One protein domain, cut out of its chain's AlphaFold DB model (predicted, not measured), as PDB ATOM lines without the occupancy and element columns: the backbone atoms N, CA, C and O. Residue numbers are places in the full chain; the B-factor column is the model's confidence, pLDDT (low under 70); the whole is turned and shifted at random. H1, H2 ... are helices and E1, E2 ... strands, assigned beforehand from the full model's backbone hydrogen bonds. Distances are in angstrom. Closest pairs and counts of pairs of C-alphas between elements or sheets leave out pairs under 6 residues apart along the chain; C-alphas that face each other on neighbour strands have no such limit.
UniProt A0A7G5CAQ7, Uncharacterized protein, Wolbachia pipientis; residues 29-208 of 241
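Overview. This is residues 29 to 208 of the 241 residues of an uncharacterized protein of Wolbachia pipientis (UniProt A0A7G5CAQ7). One eight-stranded sheet, twisted, is curled like part of a barrel, with the small helices H3 and H6 and the short strand E8 on its inner side. The later half of the long helix H1 packs over the E1 and E2 end of the sheet while residues 29 to 39 stick out, and H5 lies beside E6. The printed part has 180 residues, with six named helices and nine named strands in the order H1 H2 E1 E2 H3 H4 E3 E4 E5 E6 E7 H5 E8 H6 E9. The sheet order is E1 E2 E3 E4 E5 E6 E7 E9, mixed, and the class is mixed, helices and strands. The whole is compact, with a radius of gyration of the C-alphas of 16.7 A and spans of 58 by 39 by 30 A.

Along the chain. The strands of the sheet are E1, residues 70 to 73; E2, 77 to 81; E3, 106 to 111, 16.1 A long; E4, 114 to 120, 19.7 A; E5, 135 to 141, 19.4 A; E6, 144 to 152, 26.1 A; E7, 158 to 163, 16.5 A; and E9, 200 to 202, ending with C-alpha 202 at (57.624, 17.649, 21.150). E8, residues 185 to 187, pairs with no named strand. H1, residues 30 to 54, runs 35.7 A from C-alpha 30 at (32.158, 53.225, 39.880). H5, residues 165 to 177, is 18.8 A long; the others are H2, 58 to 62, H3, 90 to 94, H4, 97 to 100, and H6, 192 to 198.

Arrangement. E3 to E7 form a meander, each strand the antiparallel neighbour of the one before; N 109 and O 116 are 2.8 A apart between E3 and E4, N 137 and O 148 2.8 A between E5 and E6. E2, H3, H4 and E3 make a strand-helix-strand unit, two parallel neighbour strands with helices between, its crossover right-handed; N 80 and O 108 are 2.8 A apart. H1 and H6 on one face of the sheet make two layers. H1 is over E1 and E2 at a height over the sheet of 7.1 A. With residues 50 to 54 alone it touches H3, the closest C-alphas being those of Ser 54 and Lys 92, 5.6 A apart. H5 only just stands at the sheet's level, height 3.6 A; its closest C-alpha pair with E6 is Ser 167 and Ile 146, 4.7 A. H2 and H4 are not on the sheet. In H1, H2, H3, H5 and H6 every O i to N i+4 pair is within hydrogen-bond range; H4 is too short for one.

Size, cuts and confidence. The C-alphas of Gln 31 and Lys 176, the two farthest apart, are 59.2 A apart. The printed part has no cut. The link from E4 to E5, 14 residues, is long. The mean pLDDT of the printed part is 77.9, with 53 residues under 70, among them 29 to 40 and 120 to 133.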
ATOM      1  N   SER A  29      30.914  52.683  43.909       50.31
ATOM      2  CA  SER A  29      31.412  51.470  43.238       50.31
ATOM      3  C   SER A  29      32.022  51.743  41.862       50.31
ATOM      4  O   SER A  29      32.803  50.929  41.394       50.31
ATOM      5  N   LEU A  30      31.754  52.906  41.256       49.97
ATOM      6  CA  LEU A  30      32.158  53.225  39.880       49.97
ATOM      7  C   LEU A  30      33.668  53.073  39.625       49.97
ATOM      8  O   LEU A  30      34.042  52.475  38.627       49.97
ATOM      9  N   GLN A  31      34.538  53.527  40.538       50.38
ATOM     10  CA  GLN A  31      35.997  53.370  40.378       50.38
ATOM     11  C   GLN A  31      36.475  51.918  40.525       50.38
ATOM     12  O   GLN A  31      37.432  51.511  39.869       50.38
ATOM     13  N   PHE A  32      35.831  51.134  41.393       51.12
ATOM     14  CA  PHE A  32      36.154  49.718  41.575       51.12
ATOM     15  C   PHE A  32      35.671  48.894  40.376       51.12
ATOM     16  O   PHE A  32      36.397  48.039  39.878       51.12
ATOM     17  N   ASP A  33      34.476  49.215  39.880       57.22
ATOM     18  CA  ASP A  33      33.890  48.612  38.692       57.22
ATOM     19  C   ASP A  33      34.736  48.949  37.451       57.22
ATOM     20  O   ASP A  33      35.110  48.042  36.714       57.22
ATOM     21  N   GLU A  34      35.129  50.212  37.245       60.94
ATOM     22  CA  GLU A  34      36.006  50.635  36.139       60.94
ATOM     23  C   GLU A  34      37.363  49.921  36.151       60.94
ATOM     24  O   GLU A  34      37.823  49.471  35.098       60.94
ATOM     25  N   HIS A  35      37.988  49.766  37.323       60.34
ATOM     26  CA  HIS A  35      39.252  49.040  37.452       60.34
ATOM     27  C   HIS A  35      39.091  47.554  37.103       60.34
ATOM     28  O   HIS A  35      39.898  47.008  36.353       60.34
ATOM     29  N   LEU A  36      38.034  46.899  37.599       62.03
ATOM     30  CA  LEU A  36      37.732  45.506  37.256       62.03
ATOM     31  C   LEU A  36      37.435  45.337  35.761       62.03
ATOM     32  O   LEU A  36      37.904  44.384  35.143       62.03
ATOM     33  N   PHE A  37      36.690  46.265  35.155       66.81
ATOM     34  CA  PHE A  37      36.421  46.249  33.717       66.81
ATOM     35  C   PHE A  37      37.695  46.442  32.889       66.81
ATOM     36  O   PHE A  37      37.860  45.769  31.870       66.81
ATOM     37  N   ALA A  38      38.597  47.331  33.311       69.62
ATOM     38  CA  ALA A  38      39.880  47.542  32.648       69.62
ATOM     39  C   ALA A  38      40.758  46.283  32.709       69.62
ATOM     40  O   ALA A  38      41.263  45.849  31.675       69.62
ATOM     41  N   GLU A  39      40.859  45.654  33.882       66.94
ATOM     42  CA  GLU A  39      41.621  44.418  34.090       66.94
ATOM     43  C   GLU A  39      41.048  43.250  33.269       66.94
ATOM     44  O   GLU A  39      41.786  42.557  32.569       66.94
ATOM     45  N   CYS A  40      39.721  43.071  33.257       68.62
ATOM     46  CA  CYS A  40      39.070  42.060  32.418       68.62
ATOM     47  C   CYS A  40      39.337  42.290  30.924       68.62
ATOM     48  O   CYS A  40      39.593  41.338  30.191       68.62
ATOM     49  N   LYS A  41      39.314  43.547  30.466       74.25
ATOM     50  CA  LYS A  41      39.586  43.896  29.067       74.25
ATOM     51  C   LYS A  41      41.051  43.670  28.686       74.25
ATOM     52  O   LYS A  41      41.331  43.265  27.559       74.25
ATOM     53  N   GLU A  42      41.984  43.929  29.599       76.12
ATOM     54  CA  GLU A  42      43.407  43.636  29.406       76.12
ATOM     55  C   GLU A  42      43.639  42.128  29.272       76.12
ATOM     56  O   GLU A  42      44.227  41.686  28.285       76.12
ATOM     57  N   ILE A  43      43.068  41.339  30.186       72.44
ATOM     58  CA  ILE A  43      43.099  39.874  30.152       72.44
ATOM     59  C   ILE A  43      42.491  39.330  28.853       72.44
ATOM     60  O   ILE A  43      43.081  38.466  28.201       72.44
ATOM     61  N   GLU A  44      41.327  39.838  28.448       76.25
ATOM     62  CA  GLU A  44      40.667  39.437  27.205       76.25
ATOM     63  C   GLU A  44      41.546  39.739  25.983       76.25
ATOM     64  O   GLU A  44      41.676  38.899  25.091       76.25
ATOM     65  N   ASN A  45      42.191  40.908  25.944       78.81
ATOM     66  CA  ASN A  45      43.099  41.284  24.861       78.81
ATOM     67  C   ASN A  45      44.364  40.419  24.829       78.81
ATOM     68  O   ASN A  45      44.786  39.986  23.754       78.81
ATOM     69  N   ASP A  46      44.964  40.140  25.985       77.25
ATOM     70  CA  ASP A  46      46.114  39.245  26.072       77.25
ATOM     71  C   ASP A  46      45.752  37.841  25.591       77.25
ATOM     72  O   ASP A  46      46.465  37.273  24.758       77.25
ATOM     73  N   LEU A  47      44.606  37.313  26.027       78.06
ATOM     74  CA  LEU A  47      44.131  36.005  25.599       78.06
ATOM     75  C   LEU A  47      43.829  35.986  24.097       78.06
ATOM     76  O   LEU A  47      44.262  35.063  23.412       78.06
ATOM     77  N   LYS A  48      43.185  37.019  23.542       82.81
ATOM     78  CA  LYS A  48      42.962  37.145  22.089       82.81
ATOM     79  C   LYS A  48      44.262  37.071  21.293       82.81
ATOM     80  O   LYS A  48      44.305  36.375  20.282       82.81
ATOM     81  N   ASN A  49      45.325  37.727  21.758       81.12
ATOM     82  CA  ASN A  49      46.630  37.670  21.101       81.12
ATOM     83  C   ASN A  49      47.230  36.256  21.145       81.12
ATOM     84  O   ASN A  49      47.663  35.737  20.117       81.12
ATOM     85  N   VAL A  50      47.213  35.604  22.313       80.94
ATOM     86  CA  VAL A  50      47.684  34.212  22.476       80.94
ATOM     87  C   VAL A  50      46.920  33.263  21.552       80.94
ATOM     88  O   VAL A  50      47.496  32.398  20.893       80.94
ATOM     89  N   VAL A  51      45.607  33.446  21.493       84.94
ATOM     90  CA  VAL A  51      44.691  32.639  20.701       84.94
ATOM     91  C   VAL A  51      44.904  32.854  19.208       84.94
ATOM     92  O   VAL A  51      44.974  31.880  18.464       84.94
ATOM     93  N   TYR A  52      45.087  34.092  18.763       85.06
ATOM     94  CA  TYR A  52      45.430  34.386  17.375       85.06
ATOM     95  C   TYR A  52      46.739  33.698  16.952       85.06
ATOM     96  O   TYR A  52      46.798  33.054  15.906       85.06
ATOM     97  N   GLU A  53      47.765  33.737  17.806       85.44
ATOM     98  CA  GLU A  53      49.061  33.086  17.560       85.44
ATOM     99  C   GLU A  53      49.006  31.547  17.559       85.44
ATOM    100  O   GLU A  53      49.888  30.877  16.997       85.44
ATOM    101  N   SER A  54      47.967  30.972  18.169       87.19
ATOM    102  CA  SER A  54      47.721  29.527  18.149       87.19
ATOM    103  C   SER A  54      47.186  29.020  16.804       87.19
ATOM    104  O   SER A  54      47.309  27.830  16.518       87.19
ATOM    105  N   ILE A  55      46.647  29.898  15.951       89.62
ATOM    106  CA  ILE A  55      46.118  29.528  14.633       89.62
ATOM    107  C   ILE A  55      47.281  29.339  13.655       89.62
ATOM    108  O   ILE A  55      48.104  30.233  13.462       89.62
ATOM    109  N   VAL A  56      47.338  28.174  13.005       87.81
ATOM    110  CA  VAL A  56      48.441  27.820  12.095       87.81
ATOM    111  C   VAL A  56      48.428  28.685  10.826       87.81
ATOM    112  O   VAL A  56      49.464  29.224  10.447       87.81
ATOM    113  N   ASN A  57      47.253  28.917  10.228       77.50
ATOM    114  CA  ASN A  57      47.088  29.634   8.949       77.50
ATOM    115  C   ASN A  57      46.518  31.056   9.122       77.50
ATOM    116  O   ASN A  57      45.687  31.521   8.342       77.50
ATOM    117  N   LYS A  58      46.948  31.761  10.176       75.94
ATOM    118  CA  LYS A  58      46.363  33.044  10.610       75.94
ATOM    119  C   LYS A  58      46.310  34.136   9.525       75.94
ATOM    120  O   LYS A  58      45.314  34.846   9.439       75.94
ATOM    121  N   ASN A  59      47.318  34.225   8.650       68.56
ATOM    122  CA  ASN A  59      47.384  35.252   7.597       68.56
ATOM    123  C   ASN A  59      46.348  35.035   6.481       68.56
ATOM    124  O   ASN A  59      45.754  35.996   6.003       68.56
ATOM    125  N   GLU A  60      46.089  33.784   6.097       64.31
ATOM    126  CA  GLU A  60      45.086  33.448   5.077       64.31
ATOM    127  C   GLU A  60      43.656  33.650   5.595       64.31
ATOM    128  O   GLU A  60      42.750  33.983   4.833       64.31
ATOM    129  N   GLN A  61      43.454  33.472   6.905       60.09
ATOM    130  CA  GLN A  61      42.159  33.649   7.558       60.09
ATOM    131  C   GLN A  61      41.847  35.127   7.840       60.09
ATOM    132  O   GLN A  61      40.699  35.548   7.682       60.09
ATOM    133  N   ALA A  62      42.864  35.915   8.208       60.06
ATOM    134  CA  ALA A  62      42.758  37.360   8.409       60.06
ATOM    135  C   ALA A  62      42.477  38.106   7.094       60.06
ATOM    136  O   ALA A  62      41.636  38.994   7.073       60.06
ATOM    137  N   GLN A  63      43.095  37.697   5.979       54.22
ATOM    138  CA  GLN A  63      42.833  38.279   4.651       54.22
ATOM    139  C   GLN A  63      41.422  37.997   4.107       54.22
ATOM    140  O   GLN A  63      40.985  38.653   3.168       54.22
ATOM    141  N   LYS A  64      40.708  37.019   4.674       52.81
ATOM    142  CA  LYS A  64      39.327  36.684   4.297       52.81
ATOM    143  C   LYS A  64      38.272  37.413   5.141       52.81
ATOM    144  O   LYS A  64      37.101  37.069   5.002       52.81
ATOM    145  N   ASP A  65      38.662  38.314   6.052       56.81
ATOM    146  CA  ASP A  65      37.782  38.989   7.030       56.81
ATOM    147  C   ASP A  65      36.876  38.032   7.844       56.81
ATOM    148  O   ASP A  65      35.897  38.431   8.468       56.81
ATOM    149  N   LYS A  66      37.213  36.735   7.876       57.72
ATOM    150  CA  LYS A  66      36.400  35.658   8.468       57.72
ATOM    151  C   LYS A  66      36.763  35.339   9.916       57.72
ATOM    152  O   LYS A  66      36.239  34.377  10.483       57.72
ATOM    153  N   LEU A  67      37.707  36.066  10.510       67.38
ATOM    154  CA  LEU A  67      38.209  35.750  11.841       67.38
ATOM    155  C   LEU A  67      37.252  36.261  12.933       67.38
ATOM    156  O   LEU A  67      37.565  37.191  13.669       67.38
ATOM    157  N   GLU A  68      36.088  35.624  13.071       73.62
ATOM    158  CA  GLU A  68      35.170  35.846  14.195       73.62
ATOM    159  C   GLU A  68      35.646  35.107  15.453       73.62
ATOM    160  O   GLU A  68      35.004  34.177  15.947       73.62
ATOM    161  N   LEU A  69      36.812  35.500  15.966       80.81
ATOM    162  CA  LEU A  69      37.319  34.954  17.214       80.81
ATOM    163  C   LEU A  69      36.497  35.482  18.395       80.81
ATOM    164  O   LEU A  69      36.444  36.692  18.625       80.81
ATOM    165  N   LYS A  70      35.905  34.577  19.181       82.94
ATOM    166  CA  LYS A  70      35.174  34.935  20.405       82.94
ATOM    167  C   LYS A  70      35.898  34.391  21.621       82.94
ATOM    168  O   LYS A  70      36.241  33.210  21.662       82.94
ATOM    169  N   VAL A  71      36.123  35.271  22.586       80.12
ATOM    170  CA  VAL A  71      36.747  34.962  23.868       80.12
ATOM    171  C   VAL A  71      35.780  35.415  24.947       80.12
ATOM    172  O   VAL A  71      35.414  36.584  24.994       80.12
ATOM    173  N   GLU A  72      35.355  34.479  25.781       78.00
ATOM    174  CA  GLU A  72      34.513  34.730  26.946       78.00
ATOM    175  C   GLU A  72      35.280  34.283  28.185       78.00
ATOM    176  O   GLU A  72      35.869  33.200  28.201       78.00
ATOM    177  N   ILE A  73      35.300  35.127  29.211       71.00
ATOM    178  CA  ILE A  73      36.020  34.881  30.458       71.00
ATOM    179  C   ILE A  73      35.046  35.099  31.614       71.00
ATOM    180  O   ILE A  73      34.266  36.049  31.612       71.00
ATOM    181  N   ASP A  74      35.116  34.203  32.588       67.62
ATOM    182  CA  ASP A  74      34.446  34.282  33.882       67.62
ATOM    183  C   ASP A  74      35.477  33.969  34.983       67.62
ATOM    184  O   ASP A  74      36.629  33.624  34.706       67.62
ATOM    185  N   ASN A  75      35.060  34.038  36.243       62.28
ATOM    186  CA  ASN A  75      35.891  33.892  37.437       62.28
ATOM    187  C   ASN A  75      36.795  32.656  37.449       62.28
ATOM    188  O   ASN A  75      37.871  32.663  38.049       62.28
ATOM    189  N   GLU A  76      36.328  31.562  36.850       63.84
ATOM    190  CA  GLU A  76      36.996  30.263  36.892       63.84
ATOM    191  C   GLU A  76      37.273  29.681  35.503       63.84
ATOM    192  O   GLU A  76      38.025  28.711  35.395       63.84
ATOM    193  N   CYS A  77      36.705  30.256  34.443       71.06
ATOM    194  CA  CYS A  77      36.655  29.625  33.131       71.06
ATOM    195  C   CYS A  77      36.970  30.617  32.016       71.06
ATOM    196  O   CYS A  77      36.579  31.779  32.081       71.06
ATOM    197  N   PHE A  78      37.589  30.124  30.947       78.19
ATOM    198  CA  PHE A  78      37.542  30.792  29.650       78.19
ATOM    199  C   PHE A  78      36.963  29.867  28.591       78.19
ATOM    200  O   PHE A  78      37.224  28.661  28.581       78.19
ATOM    201  N   CYS A  79      36.206  30.457  27.679       82.69
ATOM    202  CA  CYS A  79      35.715  29.818  26.477       82.69
ATOM    203  C   CYS A  79      36.274  30.566  25.271       82.69
ATOM    204  O   CYS A  79      36.151  31.785  25.160       82.69
ATOM    205  N   ILE A  80      36.903  29.827  24.366       86.88
ATOM    206  CA  ILE A  80      37.390  30.351  23.101       86.88
ATOM    207  C   ILE A  80      36.670  29.618  21.990       86.88
ATOM    208  O   ILE A  80      36.764  28.395  21.877       86.88
ATOM    209  N   LYS A  81      36.004  30.376  21.127       89.94
ATOM    210  CA  LYS A  81      35.421  29.854  19.900       89.94
ATOM    211  C   LYS A  81      36.235  30.325  18.709       89.94
ATOM    212  O   LYS A  81      36.263  31.515  18.394       89.94
ATOM    213  N   TYR A  82      36.885  29.368  18.057       88.75
ATOM    214  CA  TYR A  82      37.645  29.598  16.841       88.75
ATOM    215  C   TYR A  82      36.725  29.637  15.615       88.75
ATOM    216  O   TYR A  82      35.690  28.960  15.591       88.75
ATOM    217  N   PRO A  83      37.116  30.371  14.561       86.44
ATOM    218  CA  PRO A  83      36.468  30.273  13.259       86.44
ATOM    219  C   PRO A  83      36.478  28.832  12.740       86.44
ATOM    220  O   PRO A  83      37.452  28.107  12.947       86.44
ATOM    221  N   GLN A  84      35.417  28.438  12.035       81.56
ATOM    222  CA  GLN A  84      35.142  27.045  11.655       81.56
ATOM    223  C   GLN A  84      36.302  26.335  10.935       81.56
ATOM    224  O   GLN A  84      36.556  25.167  11.215       81.56
ATOM    225  N   ASP A  85      37.019  27.046  10.064       82.00
ATOM    226  CA  ASP A  85      38.092  26.489   9.228       82.00
ATOM    227  C   ASP A  85      39.486  26.609   9.879       82.00
ATOM    228  O   ASP A  85      40.512  26.466   9.216       82.00
ATOM    229  N   SER A  86      39.546  26.929  11.175       86.62
ATOM    230  CA  SER A  86      40.816  27.148  11.869       86.62
ATOM    231  C   SER A  86      41.452  25.832  12.290       86.62
ATOM    232  O   SER A  86      40.855  25.077  13.052       86.62
ATOM    233  N   THR A  87      42.710  25.632  11.902       90.50
ATOM    234  CA  THR A  87      43.604  24.661  12.543       90.50
ATOM    235  C   THR A  87      44.355  25.331  13.683       90.50
ATOM    236  O   THR A  87      45.003  26.366  13.489       90.50
ATOM    237  N   VAL A  88      44.269  24.738  14.870       90.62
ATOM    238  CA  VAL A  88      44.732  25.328  16.125       90.62
ATOM    239  C   VAL A  88      45.796  24.446  16.758       90.62
ATOM    240  O   VAL A  88      45.579  23.268  17.027       90.62
ATOM    241  N   GLU A  89      46.944  25.045  17.051       90.81
ATOM    242  CA  GLU A  89      47.985  24.449  17.878       90.81
ATOM    243  C   GLU A  89      47.652  24.697  19.350       90.81
ATOM    244  O   GLU A  89      48.000  25.728  19.933       90.81
ATOM    245  N   VAL A  90      46.951  23.742  19.962       86.50
ATOM    246  CA  VAL A  90      46.478  23.870  21.343       86.50
ATOM    247  C   VAL A  90      47.655  23.955  22.309       86.50
ATOM    248  O   VAL A  90      47.602  24.737  23.259       86.50
ATOM    249  N   ALA A  91      48.771  23.267  22.033       79.81
ATOM    250  CA  ALA A  91      49.941  23.325  22.906       79.81
ATOM    251  C   ALA A  91      50.525  24.746  23.033       79.81
ATOM    252  O   ALA A  91      51.101  25.063  24.076       79.81
ATOM    253  N   LYS A  92      50.347  25.624  22.029       81.50
ATOM    254  CA  LYS A  92      50.764  27.037  22.118       81.50
ATOM    255  C   LYS A  92      49.969  27.821  23.152       81.50
ATOM    256  O   LYS A  92      50.546  28.650  23.847       81.50
ATOM    257  N   ILE A  93      48.670  27.554  23.265       80.00
ATOM    258  CA  ILE A  93      47.817  28.161  24.293       80.00
ATOM    259  C   ILE A  93      48.264  27.625  25.645       80.00
ATOM    260  O   ILE A  93      48.566  28.387  26.555       80.00
ATOM    261  N   LEU A  94      48.382  26.303  25.757       75.62
ATOM    262  CA  LEU A  94      48.716  25.669  27.023       75.62
ATOM    263  C   LEU A  94      50.092  26.070  27.553       75.62
ATOM    264  O   LEU A  94      50.278  26.043  28.753       75.62
ATOM    265  N   SER A  95      51.042  26.425  26.690       70.38
ATOM    266  CA  SER A  95      52.426  26.721  27.092       70.38
ATOM    267  C   SER A  95      52.733  28.221  27.170       70.38
ATOM    268  O   SER A  95      53.886  28.595  27.375       70.38
ATOM    269  N   ASN A  96      51.747  29.101  26.961       72.44
ATOM    270  CA  ASN A  96      52.000  30.539  26.896       72.44
ATOM    271  C   ASN A  96      52.245  31.142  28.288       72.44
ATOM    272  O   ASN A  96      51.398  31.048  29.175       72.44
ATOM    273  N   GLU A  97      53.371  31.834  28.470       69.00
ATOM    274  CA  GLU A  97      53.709  32.456  29.752       69.00
ATOM    275  C   GLU A  97      52.746  33.570  30.172       69.00
ATOM    276  O   GLU A  97      52.586  33.797  31.367       69.00
ATOM    277  N   LYS A  98      52.057  34.231  29.236       66.62
ATOM    278  CA  LYS A  98      51.024  35.220  29.577       66.62
ATOM    279  C   LYS A  98      49.833  34.589  30.294       66.62
ATOM    280  O   LYS A  98      49.191  35.248  31.098       66.62
ATOM    281  N   ASN A  99      49.594  33.290  30.113       63.34
ATOM    282  CA  ASN A  99      48.524  32.595  30.829       63.34
ATOM    283  C   ASN A  99      48.818  32.432  32.330       63.34
ATOM    284  O   ASN A  99      47.916  32.105  33.100       63.34
ATOM    285  N   LYS A 100      50.057  32.698  32.770       59.94
ATOM    286  CA  LYS A 100      50.468  32.675  34.180       59.94
ATOM    287  C   LYS A 100      49.717  33.696  35.043       59.94
ATOM    288  O   LYS A 100      49.498  33.428  36.223       59.94
ATOM    289  N   SER A 101      49.339  34.851  34.490       56.72
ATOM    290  CA  SER A 101      48.599  35.895  35.221       56.72
ATOM    291  C   SER A 101      47.099  35.606  35.315       56.72
ATOM    292  O   SER A 101      46.441  36.116  36.217       56.72
ATOM    293  N   LEU A 102      46.569  34.747  34.438       57.56
ATOM    294  CA  LEU A 102      45.129  34.585  34.247       57.56
ATOM    295  C   LEU A 102      44.433  33.759  35.345       57.56
ATOM    296  O   LEU A 102      43.234  33.901  35.542       57.56
ATOM    297  N   ASN A 103      45.150  32.908  36.091       54.69
ATOM    298  CA  ASN A 103      44.599  32.107  37.206       54.69
ATOM    299  C   ASN A 103      43.331  31.259  36.879       54.69
ATOM    300  O   ASN A 103      42.586  30.896  37.790       54.69
ATOM    301  N   LEU A 104      43.084  30.897  35.615       56.50
ATOM    302  CA  LEU A 104      41.813  30.306  35.144       56.50
ATOM    303  C   LEU A 104      41.738  28.791  35.371       56.50
ATOM    304  O   LEU A 104      42.608  28.086  34.884       56.50
ATOM    305  N   ARG A 105      40.701  28.250  36.028       59.84
ATOM    306  CA  ARG A 105      40.581  26.819  36.413       59.84
ATOM    307  C   ARG A 105      40.229  25.859  35.279       59.84
ATOM    308  O   ARG A 105      40.646  24.700  35.330       59.84
ATOM    309  N   VAL A 106      39.474  26.304  34.282       66.81
ATOM    310  CA  VAL A 106      39.039  25.466  33.155       66.81
ATOM    311  C   VAL A 106      39.129  26.262  31.857       66.81
ATOM    312  O   VAL A 106      38.675  27.402  31.788       66.81
ATOM    313  N   GLY A 107      39.699  25.648  30.822       79.69
ATOM    314  CA  GLY A 107      39.667  26.175  29.458       79.69
ATOM    315  C   GLY A 107      38.739  25.353  28.578       79.69
ATOM    316  O   GLY A 107      38.797  24.125  28.607       79.69
ATOM    317  N   ILE A 108      37.898  26.010  27.787       86.50
ATOM    318  CA  ILE A 108      37.078  25.366  26.757       86.50
ATOM    319  C   ILE A 108      37.472  25.957  25.407       86.50
ATOM    320  O   ILE A 108      37.381  27.164  25.204       86.50
ATOM    321  N   LEU A 109      37.917  25.105  24.486       89.88
ATOM    322  CA  LEU A 109      38.291  25.486  23.127       89.88
ATOM    323  C   LEU A 109      37.314  24.833  22.152       89.88
ATOM    324  O   LEU A 109      37.279  23.611  22.031       89.88
ATOM    325  N   GLN A 110      36.536  25.639  21.440       90.44
ATOM    326  CA  GLN A 110      35.689  25.177  20.350       90.44
ATOM    327  C   GLN A 110      36.410  25.406  19.018       90.44
ATOM    328  O   GLN A 110      36.578  26.547  18.588       90.44
ATOM    329  N   ILE A 111      36.829  24.318  18.370       89.81
ATOM    330  CA  ILE A 111      37.618  24.303  17.133       89.81
ATOM    331  C   ILE A 111      36.824  23.533  16.074       89.81
ATOM    332  O   ILE A 111      36.789  22.302  16.071       89.81
ATOM    333  N   GLY A 112      36.125  24.251  15.193       85.06
ATOM    334  CA  GLY A 112      35.169  23.625  14.277       85.06
ATOM    335  C   GLY A 112      34.089  22.852  15.050       85.06
ATOM    336  O   GLY A 112      33.325  23.445  15.814       85.06
ATOM    337  N   LYS A 113      34.033  21.528  14.853       85.00
ATOM    338  CA  LYS A 113      33.137  20.617  15.592       85.00
ATOM    339  C   LYS A 113      33.744  20.080  16.892       85.00
ATOM    340  O   LYS A 113      33.011  19.555  17.724       85.00
ATOM    341  N   SER A 114      35.055  20.212  17.071       86.19
ATOM    342  CA  SER A 114      35.765  19.715  18.244       86.19
ATOM    343  C   SER A 114      35.549  20.653  19.430       86.19
ATOM    344  O   SER A 114      35.776  21.860  19.323       86.19
ATOM    345  N   ILE A 115      35.158  20.095  20.574       88.94
ATOM    346  CA  ILE A 115      35.169  20.793  21.861       88.94
ATOM    347  C   ILE A 115      36.275  20.166  22.700       88.94
ATOM    348  O   ILE A 115      36.247  18.969  22.984       88.94
ATOM    349  N   VAL A 116      37.259  20.980  23.072       88.94
ATOM    350  CA  VAL A 116      38.394  20.565  23.893       88.94
ATOM    351  C   VAL A 116      38.249  21.201  25.256       88.94
ATOM    352  O   VAL A 116      38.255  22.427  25.383       88.94
ATOM    353  N   ARG A 117      38.139  20.367  26.285       88.75
ATOM    354  CA  ARG A 117      38.141  20.829  27.670       88.75
ATOM    355  C   ARG A 117      39.517  20.617  28.280       88.75
ATOM    356  O   ARG A 117      40.076  19.533  28.173       88.75
ATOM    357  N   VAL A 118      40.047  21.657  28.906       83.75
ATOM    358  CA  VAL A 118      41.397  21.713  29.463       83.75
ATOM    359  C   VAL A 118      41.307  21.912  30.967       83.75
ATOM    360  O   VAL A 118      40.735  22.901  31.432       83.75
ATOM    361  N   GLU A 119      41.908  21.001  31.727       76.94
ATOM    362  CA  GLU A 119      41.919  21.035  33.192       76.94
ATOM    363  C   GLU A 119      43.303  20.733  33.765       76.94
ATOM    364  O   GLU A 119      44.062  19.937  33.207       76.94
ATOM    365  N   SER A 120      43.630  21.317  34.924       69.38
ATOM    366  CA  SER A 120      44.776  20.842  35.706       69.38
ATOM    367  C   SER A 120      44.450  19.551  36.444       69.38
ATOM    368  O   SER A 120      43.338  19.341  36.923       69.38
ATOM    369  N   TYR A 121      45.477  18.726  36.628       59.75
ATOM    370  CA  TYR A 121      45.367  17.421  37.277       59.75
ATOM    371  C   TYR A 121      44.870  17.457  38.738       59.75
ATOM    372  O   TYR A 121      44.342  16.466  39.229       59.75
ATOM    373  N   ASN A 122      45.037  18.583  39.450       58.97
ATOM    374  CA  ASN A 122      44.813  18.676  40.903       58.97
ATOM    375  C   ASN A 122      43.755  19.711  41.327       58.97
ATOM    376  O   ASN A 122      43.607  19.955  42.527       58.97
ATOM    377  N   GLY A 123      43.070  20.381  40.391       51.16
ATOM    378  CA  GLY A 123      41.967  21.321  40.670       51.16
ATOM    379  C   GLY A 123      42.296  22.538  41.557       51.16
ATOM    380  O   GLY A 123      41.399  23.304  41.905       51.16
ATOM    381  N   LYS A 124      43.562  22.729  41.961       42.59
ATOM    382  CA  LYS A 124      43.970  23.691  43.005       42.59
ATOM    383  C   LYS A 124      44.525  25.019  42.486       42.59
ATOM    384  O   LYS A 124      44.608  25.941  43.291       42.59
ATOM    385  N   ARG A 125      44.920  25.116  41.209       40.41
ATOM    386  CA  ARG A 125      45.397  26.315  40.475       40.41
ATOM    387  C   ARG A 125      45.831  25.872  39.074       40.41
ATOM    388  O   ARG A 125      46.598  24.917  38.978       40.41
ATOM    389  N   ASN A 126      45.460  26.594  38.018       42.78
ATOM    390  CA  ASN A 126      46.088  26.407  36.708       42.78
ATOM    391  C   ASN A 126      47.197  27.439  36.536       42.78
ATOM    392  O   ASN A 126      47.025  28.481  35.914       42.78
ATOM    393  N   TYR A 127      48.373  27.111  37.054       35.59
ATOM    394  CA  TYR A 127      49.543  27.403  36.246       35.59
ATOM    395  C   TYR A 127      49.605  26.294  35.204       35.59
ATOM    396  O   TYR A 127      49.972  25.161  35.516       35.59
ATOM    397  N   LEU A 128      49.202  26.641  33.984       46.31
ATOM    398  CA  LEU A 128      49.380  25.870  32.758       46.31
ATOM    399  C   LEU A 128      50.861  25.890  32.364       46.31
ATOM    400  O   LEU A 128      51.252  26.211  31.256       46.31
ATOM    401  N   ASP A 129      51.731  25.576  33.310       50.12
ATOM    402  CA  ASP A 129      53.054  25.151  32.932       50.12
ATOM    403  C   ASP A 129      52.917  23.661  32.628       50.12
ATOM    404  O   ASP A 129      53.242  22.831  33.473       50.12
ATOM    405  N   VAL A 130      52.406  23.307  31.435       50.06
ATOM    406  CA  VAL A 130      52.499  21.918  30.931       50.06
ATOM    407  C   VAL A 130      53.960  21.457  30.959       50.06
ATOM    408  O   VAL A 130      54.230  20.267  30.919       50.06
ATOM    409  N   LEU A 131      54.924  22.382  31.065       48.16
ATOM    410  CA  LEU A 131      56.346  22.104  31.217       48.16
ATOM    411  C   LEU A 131      56.726  21.699  32.658       48.16
ATOM    412  O   LEU A 131      57.784  21.095  32.824       48.16
ATOM    413  N   LYS A 132      55.883  21.948  33.677       55.94
ATOM    414  CA  LYS A 132      56.110  21.571  35.093       55.94
ATOM    415  C   LYS A 132      55.027  20.687  35.719       55.94
ATOM    416  O   LYS A 132      55.333  19.964  36.664       55.94
ATOM    417  N   GLN A 133      53.782  20.754  35.252       64.94
ATOM    418  CA  GLN A 133      52.631  20.042  35.814       64.94
ATOM    419  C   GLN A 133      51.811  19.375  34.705       64.94
ATOM    420  O   GLN A 133      51.713  19.896  33.598       64.94
ATOM    421  N   GLY A 134      51.224  18.217  35.011       72.31
ATOM    422  CA  GLY A 134      50.370  17.499  34.070       72.31
ATOM    423  C   GLY A 134      49.028  18.200  33.828       72.31
ATOM    424  O   GLY A 134      48.472  18.837  34.728       72.31
ATOM    425  N   VAL A 135      48.497  18.057  32.615       81.94
ATOM    426  CA  VAL A 135      47.207  18.617  32.173       81.94
ATOM    427  C   VAL A 135      46.349  17.517  31.573       81.94
ATOM    428  O   VAL A 135      46.872  16.582  30.970       81.94
ATOM    429  N   ILE A 136      45.034  17.631  31.732       87.31
ATOM    430  CA  ILE A 136      44.066  16.727  31.113       87.31
ATOM    431  C   ILE A 136      43.348  17.478  29.994       87.31
ATOM    432  O   ILE A 136      42.784  18.552  30.217       87.31
ATOM    433  N   LEU A 137      43.382  16.907  28.791       90.88
ATOM    434  CA  LEU A 137      42.539  17.306  27.671       90.88
ATOM    435  C   LEU A 137      41.404  16.304  27.528       90.88
ATOM    436  O   LEU A 137      41.652  15.108  27.411       90.88
ATOM    437  N   SER A 138      40.166  16.776  27.500       92.06
ATOM    438  CA  SER A 138      39.018  15.934  27.188       92.06
ATOM    439  C   SER A 138      38.419  16.296  25.840       92.06
ATOM    440  O   SER A 138      38.213  17.475  25.550       92.06
ATOM    441  N   PHE A 139      38.098  15.260  25.071       92.50
ATOM    442  CA  PHE A 139      37.419  15.345  23.786       92.50
ATOM    443  C   PHE A 139      36.161  14.489  23.829       92.50
ATOM    444  O   PHE A 139      36.219  13.320  24.217       92.50
ATOM    445  N   ASP A 140      35.047  15.055  23.388       88.75
ATOM    446  CA  ASP A 140      33.841  14.285  23.118       88.75
ATOM    447  C   ASP A 140      33.894  13.754  21.680       88.75
ATOM    448  O   ASP A 140      34.236  14.480  20.743       88.75
ATOM    449  N   SER A 141      33.578  12.471  21.506       84.94
ATOM    450  CA  SER A 141      33.487  11.811  20.202       84.94
ATOM    451  C   SER A 141      32.240  10.933  20.137       84.94
ATOM    452  O   SER A 141      31.650  10.603  21.166       84.94
ATOM    453  N   GLU A 142      31.862  10.494  18.935       86.06
ATOM    454  CA  GLU A 142      30.727   9.577  18.747       86.06
ATOM    455  C   GLU A 142      30.924   8.226  19.460       86.06
ATOM    456  O   GLU A 142      29.952   7.592  19.863       86.06
ATOM    457  N   ALA A 143      32.174   7.795  19.669       87.75
ATOM    458  CA  ALA A 143      32.488   6.567  20.404       87.75
ATOM    459  C   ALA A 143      32.463   6.744  21.935       87.75
ATOM    460  O   ALA A 143      32.534   5.752  22.667       87.75
ATOM    461  N   GLY A 144      32.381   7.987  22.417       89.88
ATOM    462  CA  GLY A 144      32.457   8.356  23.826       89.88
ATOM    463  C   GLY A 144      33.482   9.457  24.100       89.88
ATOM    464  O   GLY A 144      34.182   9.939  23.206       89.88
ATOM    465  N   LYS A 145      33.571   9.856  25.368       93.31
ATOM    466  CA  LYS A 145      34.556  10.830  25.844       93.31
ATOM    467  C   LYS A 145      35.936  10.179  25.972       93.31
ATOM    468  O   LYS A 145      36.044   9.082  26.511       93.31
ATOM    469  N   ILE A 146      36.978  10.881  25.533       95.00
ATOM    470  CA  ILE A 146      38.385  10.507  25.732       95.00
ATOM    471  C   ILE A 146      39.067  11.561  26.597       95.00
ATOM    472  O   ILE A 146      39.012  12.752  26.284       95.00
ATOM    473  N   SER A 147      39.747  11.112  27.649       94.00
ATOM    474  CA  SER A 147      40.612  11.927  28.501       94.00
ATOM    475  C   SER A 147      42.078  11.622  28.205       94.00
ATOM    476  O   SER A 147      42.535  10.484  28.297       94.00
ATOM    477  N   ILE A 148      42.827  12.661  27.853       93.56
ATOM    478  CA  ILE A 148      44.235  12.602  27.478       93.56
ATOM    479  C   ILE A 148      45.058  13.313  28.543       93.56
ATOM    480  O   ILE A 148      44.918  14.513  28.767       93.56
ATOM    481  N   HIS A 149      45.954  12.569  29.168       91.94
ATOM    482  CA  HIS A 149      46.827  13.018  30.234       91.94
ATOM    483  C   HIS A 149      48.175  13.405  29.630       91.94
ATOM    484  O   HIS A 149      48.934  12.550  29.169       91.94
ATOM    485  N   LEU A 150      48.456  14.702  29.630       88.94
ATOM    486  CA  LEU A 150      49.684  15.290  29.118       88.94
ATOM    487  C   LEU A 150      50.646  15.531  30.269       88.94
ATOM    488  O   LEU A 150      50.354  16.337  31.149       88.94
ATOM    489  N   ASN A 151      51.793  14.855  30.258       86.75
ATOM    490  CA  ASN A 151      52.790  14.966  31.317       86.75
ATOM    491  C   ASN A 151      54.148  15.394  30.750       86.75
ATOM    492  O   ASN A 151      54.678  14.727  29.860       86.75
ATOM    493  N   PRO A 152      54.767  16.470  31.258       81.12
ATOM    494  CA  PRO A 152      56.120  16.819  30.856       81.12
ATOM    495  C   PRO A 152      57.105  15.733  31.277       81.12
ATOM    496  O   PRO A 152      57.205  15.398  32.460       81.12
ATOM    497  N   LYS A 153      57.918  15.241  30.338       82.50
ATOM    498  CA  LYS A 153      59.106  14.472  30.717       82.50
ATOM    499  C   LYS A 153      60.145  15.417  31.321       82.50
ATOM    500  O   LYS A 153      60.421  16.488  30.771       82.50
ATOM    501  N   LYS A 154      60.717  15.014  32.461       77.94
ATOM    502  CA  LYS A 154      61.790  15.748  33.145       77.94
ATOM    503  C   LYS A 154      63.016  15.837  32.228       77.94
ATOM    504  O   LYS A 154      63.398  14.832  31.638       77.94
ATOM    505  N   ASN A 155      63.626  17.020  32.134       74.56
ATOM    506  CA  ASN A 155      64.845  17.279  31.351       74.56
ATOM    507  C   ASN A 155      64.746  16.896  29.857       74.56
ATOM    508  O   ASN A 155      65.740  16.521  29.244       74.56
ATOM    509  N   SER A 156      63.552  16.960  29.269       80.94
ATOM    510  CA  SER A 156      63.318  16.649  27.854       80.94
ATOM    511  C   SER A 156      62.484  17.751  27.205       80.94
ATOM    512  O   SER A 156      61.827  18.515  27.910       80.94
ATOM    513  N   ASN A 157      62.470  17.828  25.870       80.00
ATOM    514  CA  ASN A 157      61.508  18.633  25.102       80.00
ATOM    515  C   ASN A 157      60.202  17.868  24.803       80.00
ATOM    516  O   ASN A 157      59.320  18.372  24.123       80.00
ATOM    517  N   GLU A 158      60.063  16.653  25.317       87.50
ATOM    518  CA  GLU A 158      58.923  15.781  25.058       87.50
ATOM    519  C   GLU A 158      57.820  15.908  26.125       87.50
ATOM    520  O   GLU A 158      58.096  16.023  27.329       87.50
ATOM    521  N   ILE A 159      56.570  15.855  25.670       87.69
ATOM    522  CA  ILE A 159      55.374  15.668  26.488       87.69
ATOM    523  C   ILE A 159      54.880  14.239  26.276       87.69
ATOM    524  O   ILE A 159      54.624  13.826  25.148       87.69
ATOM    525  N   GLU A 160      54.754  13.489  27.364       92.31
ATOM    526  CA  GLU A 160      54.174  12.150  27.382       92.31
ATOM    527  C   GLU A 160      52.646  12.231  27.314       92.31
ATOM    528  O   GLU A 160      52.026  13.059  27.987       92.31
ATOM    529  N   VAL A 161      52.049  11.339  26.527       94.06
ATOM    530  CA  VAL A 161      50.606  11.232  26.305       94.06
ATOM    531  C   VAL A 161      50.107   9.901  26.861       94.06
ATOM    532  O   VAL A 161      50.469   8.830  26.370       94.06
ATOM    533  N   LYS A 162      49.252   9.966  27.882       95.25
ATOM    534  CA  LYS A 162      48.619   8.806  28.525       95.25
ATOM    535  C   LYS A 162      47.102   8.891  28.429       95.25
ATOM    536  O   LYS A 162      46.546   9.982  28.430       95.25
ATOM    537  N   LEU A 163      46.447   7.740  28.373       95.56
ATOM    538  CA  LEU A 163      44.998   7.615  28.503       95.56
ATOM    539  C   LEU A 163      44.698   6.818  29.778       95.56
ATOM    540  O   LEU A 163      45.519   6.000  30.199       95.56
ATOM    541  N   ASP A 164      43.546   7.067  30.393       93.56
ATOM    542  CA  ASP A 164      42.989   6.146  31.388       93.56
ATOM    543  C   ASP A 164      42.385   4.900  30.710       93.56
ATOM    544  O   ASP A 164      42.183   4.883  29.495       93.56
ATOM    545  N   GLU A 165      42.094   3.851  31.486       94.25
ATOM    546  CA  GLU A 165      41.557   2.583  30.962       94.25
ATOM    547  C   GLU A 165      40.277   2.787  30.136       94.25
ATOM    548  O   GLU A 165      40.144   2.237  29.044       94.25
ATOM    549  N   SER A 166      39.367   3.646  30.605       94.38
ATOM    550  CA  SER A 166      38.117   3.935  29.893       94.38
ATOM    551  C   SER A 166      38.357   4.634  28.550       94.38
ATOM    552  O   SER A 166      37.701   4.339  27.552       94.38
ATOM    553  N   SER A 167      39.345   5.522  28.499       96.12
ATOM    554  CA  SER A 167      39.731   6.280  27.317       96.12
ATOM    555  C   SER A 167      40.487   5.410  26.314       96.12
ATOM    556  O   SER A 167      40.316   5.604  25.112       96.12
ATOM    557  N   GLU A 168      41.268   4.423  26.771       96.19
ATOM    558  CA  GLU A 168      41.859   3.391  25.905       96.19
ATOM    559  C   GLU A 168      40.771   2.579  25.193       96.19
ATOM    560  O   GLU A 168      40.828   2.397  23.977       96.19
ATOM    561  N   GLU A 169      39.734   2.141  25.914       94.81
ATOM    562  CA  GLU A 169      38.624   1.396  25.311       94.81
ATOM    563  C   GLU A 169      37.894   2.210  24.236       94.81
ATOM    564  O   GLU A 169      37.561   1.687  23.166       94.81
ATOM    565  N   VAL A 170      37.644   3.497  24.499       94.56
ATOM    566  CA  VAL A 170      37.021   4.404  23.522       94.56
ATOM    567  C   VAL A 170      37.953   4.632  22.328       94.56
ATOM    568  O   VAL A 170      37.505   4.585  21.181       94.56
ATOM    569  N   PHE A 171      39.254   4.804  22.560       94.56
ATOM    570  CA  PHE A 171      40.240   4.987  21.495       94.56
ATOM    571  C   PHE A 171      40.351   3.763  20.575       94.56
ATOM    572  O   PHE A 171      40.419   3.909  19.351       94.56
ATOM    573  N   GLU A 172      40.286   2.546  21.118       93.25
ATOM    574  CA  GLU A 172      40.251   1.321  20.311       93.25
ATOM    575  C   GLU A 172      38.967   1.202  19.473       93.25
ATOM    576  O   GLU A 172      39.009   0.717  18.336       93.25
ATOM    577  N   LYS A 173      37.822   1.688  19.973       93.00
ATOM    578  CA  LYS A 173      36.583   1.781  19.176       93.00
ATOM    579  C   LYS A 173      36.723   2.787  18.032       93.00
ATOM    580  O   LYS A 173      36.311   2.477  16.912       93.00
ATOM    581  N   LEU A 174      37.338   3.947  18.276       91.19
ATOM    582  CA  LEU A 174      37.611   4.945  17.232       91.19
ATOM    583  C   LEU A 174      38.514   4.376  16.131       91.19
ATOM    584  O   LEU A 174      38.175   4.467  14.953       91.19
ATOM    585  N   LYS A 175      39.609   3.697  16.501       89.12
ATOM    586  CA  LYS A 175      40.514   3.040  15.538       89.12
ATOM    587  C   LYS A 175      39.793   2.054  14.622       89.12
ATOM    588  O   LYS A 175      40.052   2.039  13.423       89.12
ATOM    589  N   LYS A 176      38.905   1.224  15.179       89.69
ATOM    590  CA  LYS A 176      38.165   0.203  14.417       89.69
ATOM    591  C   LYS A 176      37.105   0.797  13.490       89.69
ATOM    592  O   LYS A 176      36.842   0.228  12.439       89.69
ATOM    593  N   SER A 177      36.487   1.903  13.895       87.50
ATOM    594  CA  SER A 177      35.407   2.563  13.150       87.50
ATOM    595  C   SER A 177      35.902   3.591  12.129       87.50
ATOM    596  O   SER A 177      35.136   3.988  11.258       87.50
ATOM    597  N   GLY A 178      37.168   4.014  12.212       83.94
ATOM    598  CA  GLY A 178      37.721   5.063  11.352       83.94
ATOM    599  C   GLY A 178      37.202   6.465  11.688       83.94
ATOM    600  O   GLY A 178      37.349   7.379  10.881       83.94
ATOM    601  N   LEU A 179      36.590   6.633  12.862       86.06
ATOM    602  CA  LEU A 179      36.104   7.918  13.349       86.06
ATOM    603  C   LEU A 179      37.273   8.843  13.713       86.06
ATOM    604  O   LEU A 179      38.311   8.402  14.216       86.06
ATOM    605  N   SER A 180      37.087  10.140  13.477       86.31
ATOM    606  CA  SER A 180      38.066  11.172  13.807       86.31
ATOM    607  C   SER A 180      37.972  11.613  15.273       86.31
ATOM    608  O   SER A 180      36.960  11.434  15.950       86.31
ATOM    609  N   LEU A 181      39.061  12.193  15.779       91.50
ATOM    610  CA  LEU A 181      39.143  12.768  17.120       91.50
ATOM    611  C   LEU A 181      39.941  14.063  17.059       91.50
ATOM    612  O   LEU A 181      41.061  14.067  16.546       91.50
ATOM    613  N   GLY A 182      39.382  15.138  17.617       89.38
ATOM    614  CA  GLY A 182      40.071  16.424  17.692       89.38
ATOM    615  C   GLY A 182      40.446  16.966  16.316       89.38
ATOM    616  O   GLY A 182      41.573  17.416  16.118       89.38
ATOM    617  N   GLU A 183      39.527  16.899  15.350       89.75
ATOM    618  CA  GLU A 183      39.740  17.501  14.033       89.75
ATOM    619  C   GLU A 183      40.161  18.963  14.188       89.75
ATOM    620  O   GLU A 183      39.608  19.694  15.017       89.75
ATOM    621  N   ASN A 184      41.160  19.361  13.398       90.81
ATOM    622  CA  ASN A 184      41.783  20.685  13.412       90.81
ATOM    623  C   ASN A 184      42.475  21.079  14.735       90.81
ATOM    624  O   ASN A 184      42.897  22.226  14.887       90.81
ATOM    625  N   CYS A 185      42.649  20.143  15.673       92.25
ATOM    626  CA  CYS A 185      43.440  20.321  16.887       92.25
ATOM    627  C   CYS A 185      44.816  19.665  16.721       92.25
ATOM    628  O   CYS A 185      44.919  18.469  16.438       92.25
ATOM    629  N   LEU A 186      45.877  20.439  16.948       92.31
ATOM    630  CA  LEU A 186      47.256  19.960  16.949       92.31
ATOM    631  C   LEU A 186      47.872  20.006  18.349       92.31
ATOM    632  O   LEU A 186      47.553  20.882  19.159       92.31
ATOM    633  N   LEU A 187      48.770  19.054  18.597       90.31
ATOM    634  CA  LEU A 187      49.618  18.934  19.775       90.31
ATOM    635  C   LEU A 187      51.080  18.844  19.324       90.31
ATOM    636  O   LEU A 187      51.539  17.795  18.871       90.31
ATOM    637  N   GLY A 188      51.811  19.956  19.416       88.25
ATOM    638  CA  GLY A 188      53.217  20.004  19.001       88.25
ATOM    639  C   GLY A 188      53.408  19.680  17.518       88.25
ATOM    640  O   GLY A 188      54.335  18.962  17.154       88.25
ATOM    641  N   GLY A 189      52.497  20.156  16.668       89.38
ATOM    642  CA  GLY A 189      52.461  19.887  15.232       89.38
ATOM    643  C   GLY A 189      51.840  18.547  14.827       89.38
ATOM    644  O   GLY A 189      51.573  18.362  13.643       89.38
ATOM    645  N   LYS A 190      51.576  17.630  15.767       92.69
ATOM    646  CA  LYS A 190      50.900  16.350  15.492       92.69
ATOM    647  C   LYS A 190      49.389  16.481  15.630       92.69
ATOM    648  O   LYS A 190      48.916  17.239  16.474       92.69
ATOM    649  N   SER A 191      48.624  15.697  14.876       93.75
ATOM    650  CA  SER A 191      47.198  15.520  15.179       93.75
ATOM    651  C   SER A 191      47.003  14.836  16.539       93.75
ATOM    652  O   SER A 191      47.889  14.135  17.036       93.75
ATOM    653  N   VAL A 192      45.822  14.994  17.144       93.62
ATOM    654  CA  VAL A 192      45.499  14.347  18.431       93.62
ATOM    655  C   VAL A 192      45.659  12.824  18.350       93.62
ATOM    656  O   VAL A 192      46.264  12.216  19.232       93.62
ATOM    657  N   LEU A 193      45.179  12.200  17.270       93.38
ATOM    658  CA  LEU A 193      45.287  10.752  17.067       93.38
ATOM    659  C   LEU A 193      46.743  10.277  16.955       93.38
ATOM    660  O   LEU A 193      47.087   9.231  17.512       93.38
ATOM    661  N   GLU A 194      47.599  11.026  16.255       94.44
ATOM    662  CA  GLU A 194      49.031  10.717  16.146       94.44
ATOM    663  C   GLU A 194      49.737  10.857  17.495       94.44
ATOM    664  O   GLU A 194      50.474   9.959  17.892       94.44
ATOM    665  N   ALA A 195      49.459  11.926  18.246       94.81
ATOM    666  CA  ALA A 195      50.043  12.136  19.569       94.81
ATOM    667  C   ALA A 195      49.675  11.011  20.557       94.81
ATOM    668  O   ALA A 195      50.531  10.559  21.320       94.81
ATOM    669  N   ILE A 196      48.430  10.515  20.520       95.38
ATOM    670  CA  ILE A 196      48.007   9.353  21.319       95.38
ATOM    671  C   ILE A 196      48.740   8.087  20.863       95.38
ATOM    672  O   ILE A 196      49.247   7.340  21.699       95.38
ATOM    673  N   ARG A 197      48.811   7.832  19.548       94.25
ATOM    674  CA  ARG A 197      49.454   6.631  18.989       94.25
ATOM    675  C   ARG A 197      50.933   6.554  19.358       94.25
ATOM    676  O   ARG A 197      51.392   5.501  19.792       94.25
ATOM    677  N   ASP A 198      51.638   7.668  19.227       95.38
ATOM    678  CA  ASP A 198      53.068   7.764  19.517       95.38
ATOM    679  C   ASP A 198      53.351   7.854  21.022       95.38
ATOM    680  O   ASP A 198      54.502   7.756  21.446       95.38
ATOM    681  N   ARG A 199      52.311   8.061  21.844       95.56
ATOM    682  CA  ARG A 199      52.402   8.324  23.290       95.56
ATOM    683  C   ARG A 199      53.223   9.565  23.637       95.56
ATOM    684  O   ARG A 199      53.621   9.732  24.791       95.56
ATOM    685  N   ASN A 200      53.490  10.432  22.659       93.88
ATOM    686  CA  ASN A 200      54.278  11.638  22.853       93.88
ATOM    687  C   ASN A 200      54.164  12.672  21.723       93.88
ATOM    688  O   ASN A 200      53.837  12.356  20.573       93.88
ATOM    689  N   PHE A 201      54.552  13.904  22.048       91.75
ATOM    690  CA  PHE A 201      54.886  14.951  21.085       91.75
ATOM    691  C   PHE A 201      55.986  15.878  21.630       91.75
ATOM    692  O   PHE A 201      56.233  15.932  22.838       91.75
ATOM    693  N   GLU A 202      56.654  16.624  20.748       88.31
ATOM    694  CA  GLU A 202      57.624  17.649  21.150       88.31
ATOM    695  C   GLU A 202      56.928  18.966  21.505       88.31
ATOM    696  O   GLU A 202      56.027  19.424  20.801       88.31
ATOM    697  N   ARG A 203      57.392  19.638  22.563       76.12
ATOM    698  CA  ARG A 203      56.952  20.999  22.872       76.12
ATOM    699  C   ARG A 203      57.284  21.908  21.694       76.12
ATOM    700  O   ARG A 203      58.352  21.805  21.078       76.12
ATOM    701  N   ASN A 204      56.386  22.848  21.428       65.94
ATOM    702  CA  ASN A 204      56.585  23.844  20.390       65.94
ATOM    703  C   ASN A 204      57.793  24.735  20.756       65.94
ATOM    704  O   ASN A 204      57.717  25.563  21.666       65.94
ATOM    705  N   ARG A 205      58.927  24.535  20.065       56.16
ATOM    706  CA  ARG A 205      60.217  25.186  20.375       56.16
ATOM    707  C   ARG A 205      60.168  26.712  20.271       56.16
ATOM    708  O   ARG A 205      60.996  27.376  20.881       56.16
ATOM    709  N   SER A 206      59.193  27.274  19.554       52.41
ATOM    710  CA  SER A 206      59.025  28.724  19.393       52.41
ATOM    711  C   SER A 206      58.600  29.454  20.676       52.41
ATOM    712  O   SER A 206      58.555  30.679  20.667       52.41
ATOM    713  N   ILE A 207      58.277  28.733  21.759       49.12
ATOM    714  CA  ILE A 207      57.787  29.312  23.025       49.12
ATOM    715  C   ILE A 207      58.803  29.163  24.170       49.12
ATOM    716  O   ILE A 207      58.582  29.685  25.256       49.12
ATOM    717  N   ILE A 208      59.938  28.490  23.961       43.53
ATOM    718  CA  ILE A 208      60.953  28.349  25.012       43.53
ATOM    719  C   ILE A 208      61.770  29.649  25.077       43.53
ATOM    720  O   ILE A 208      62.461  29.961  24.103       43.53
TER     721      ILE A 208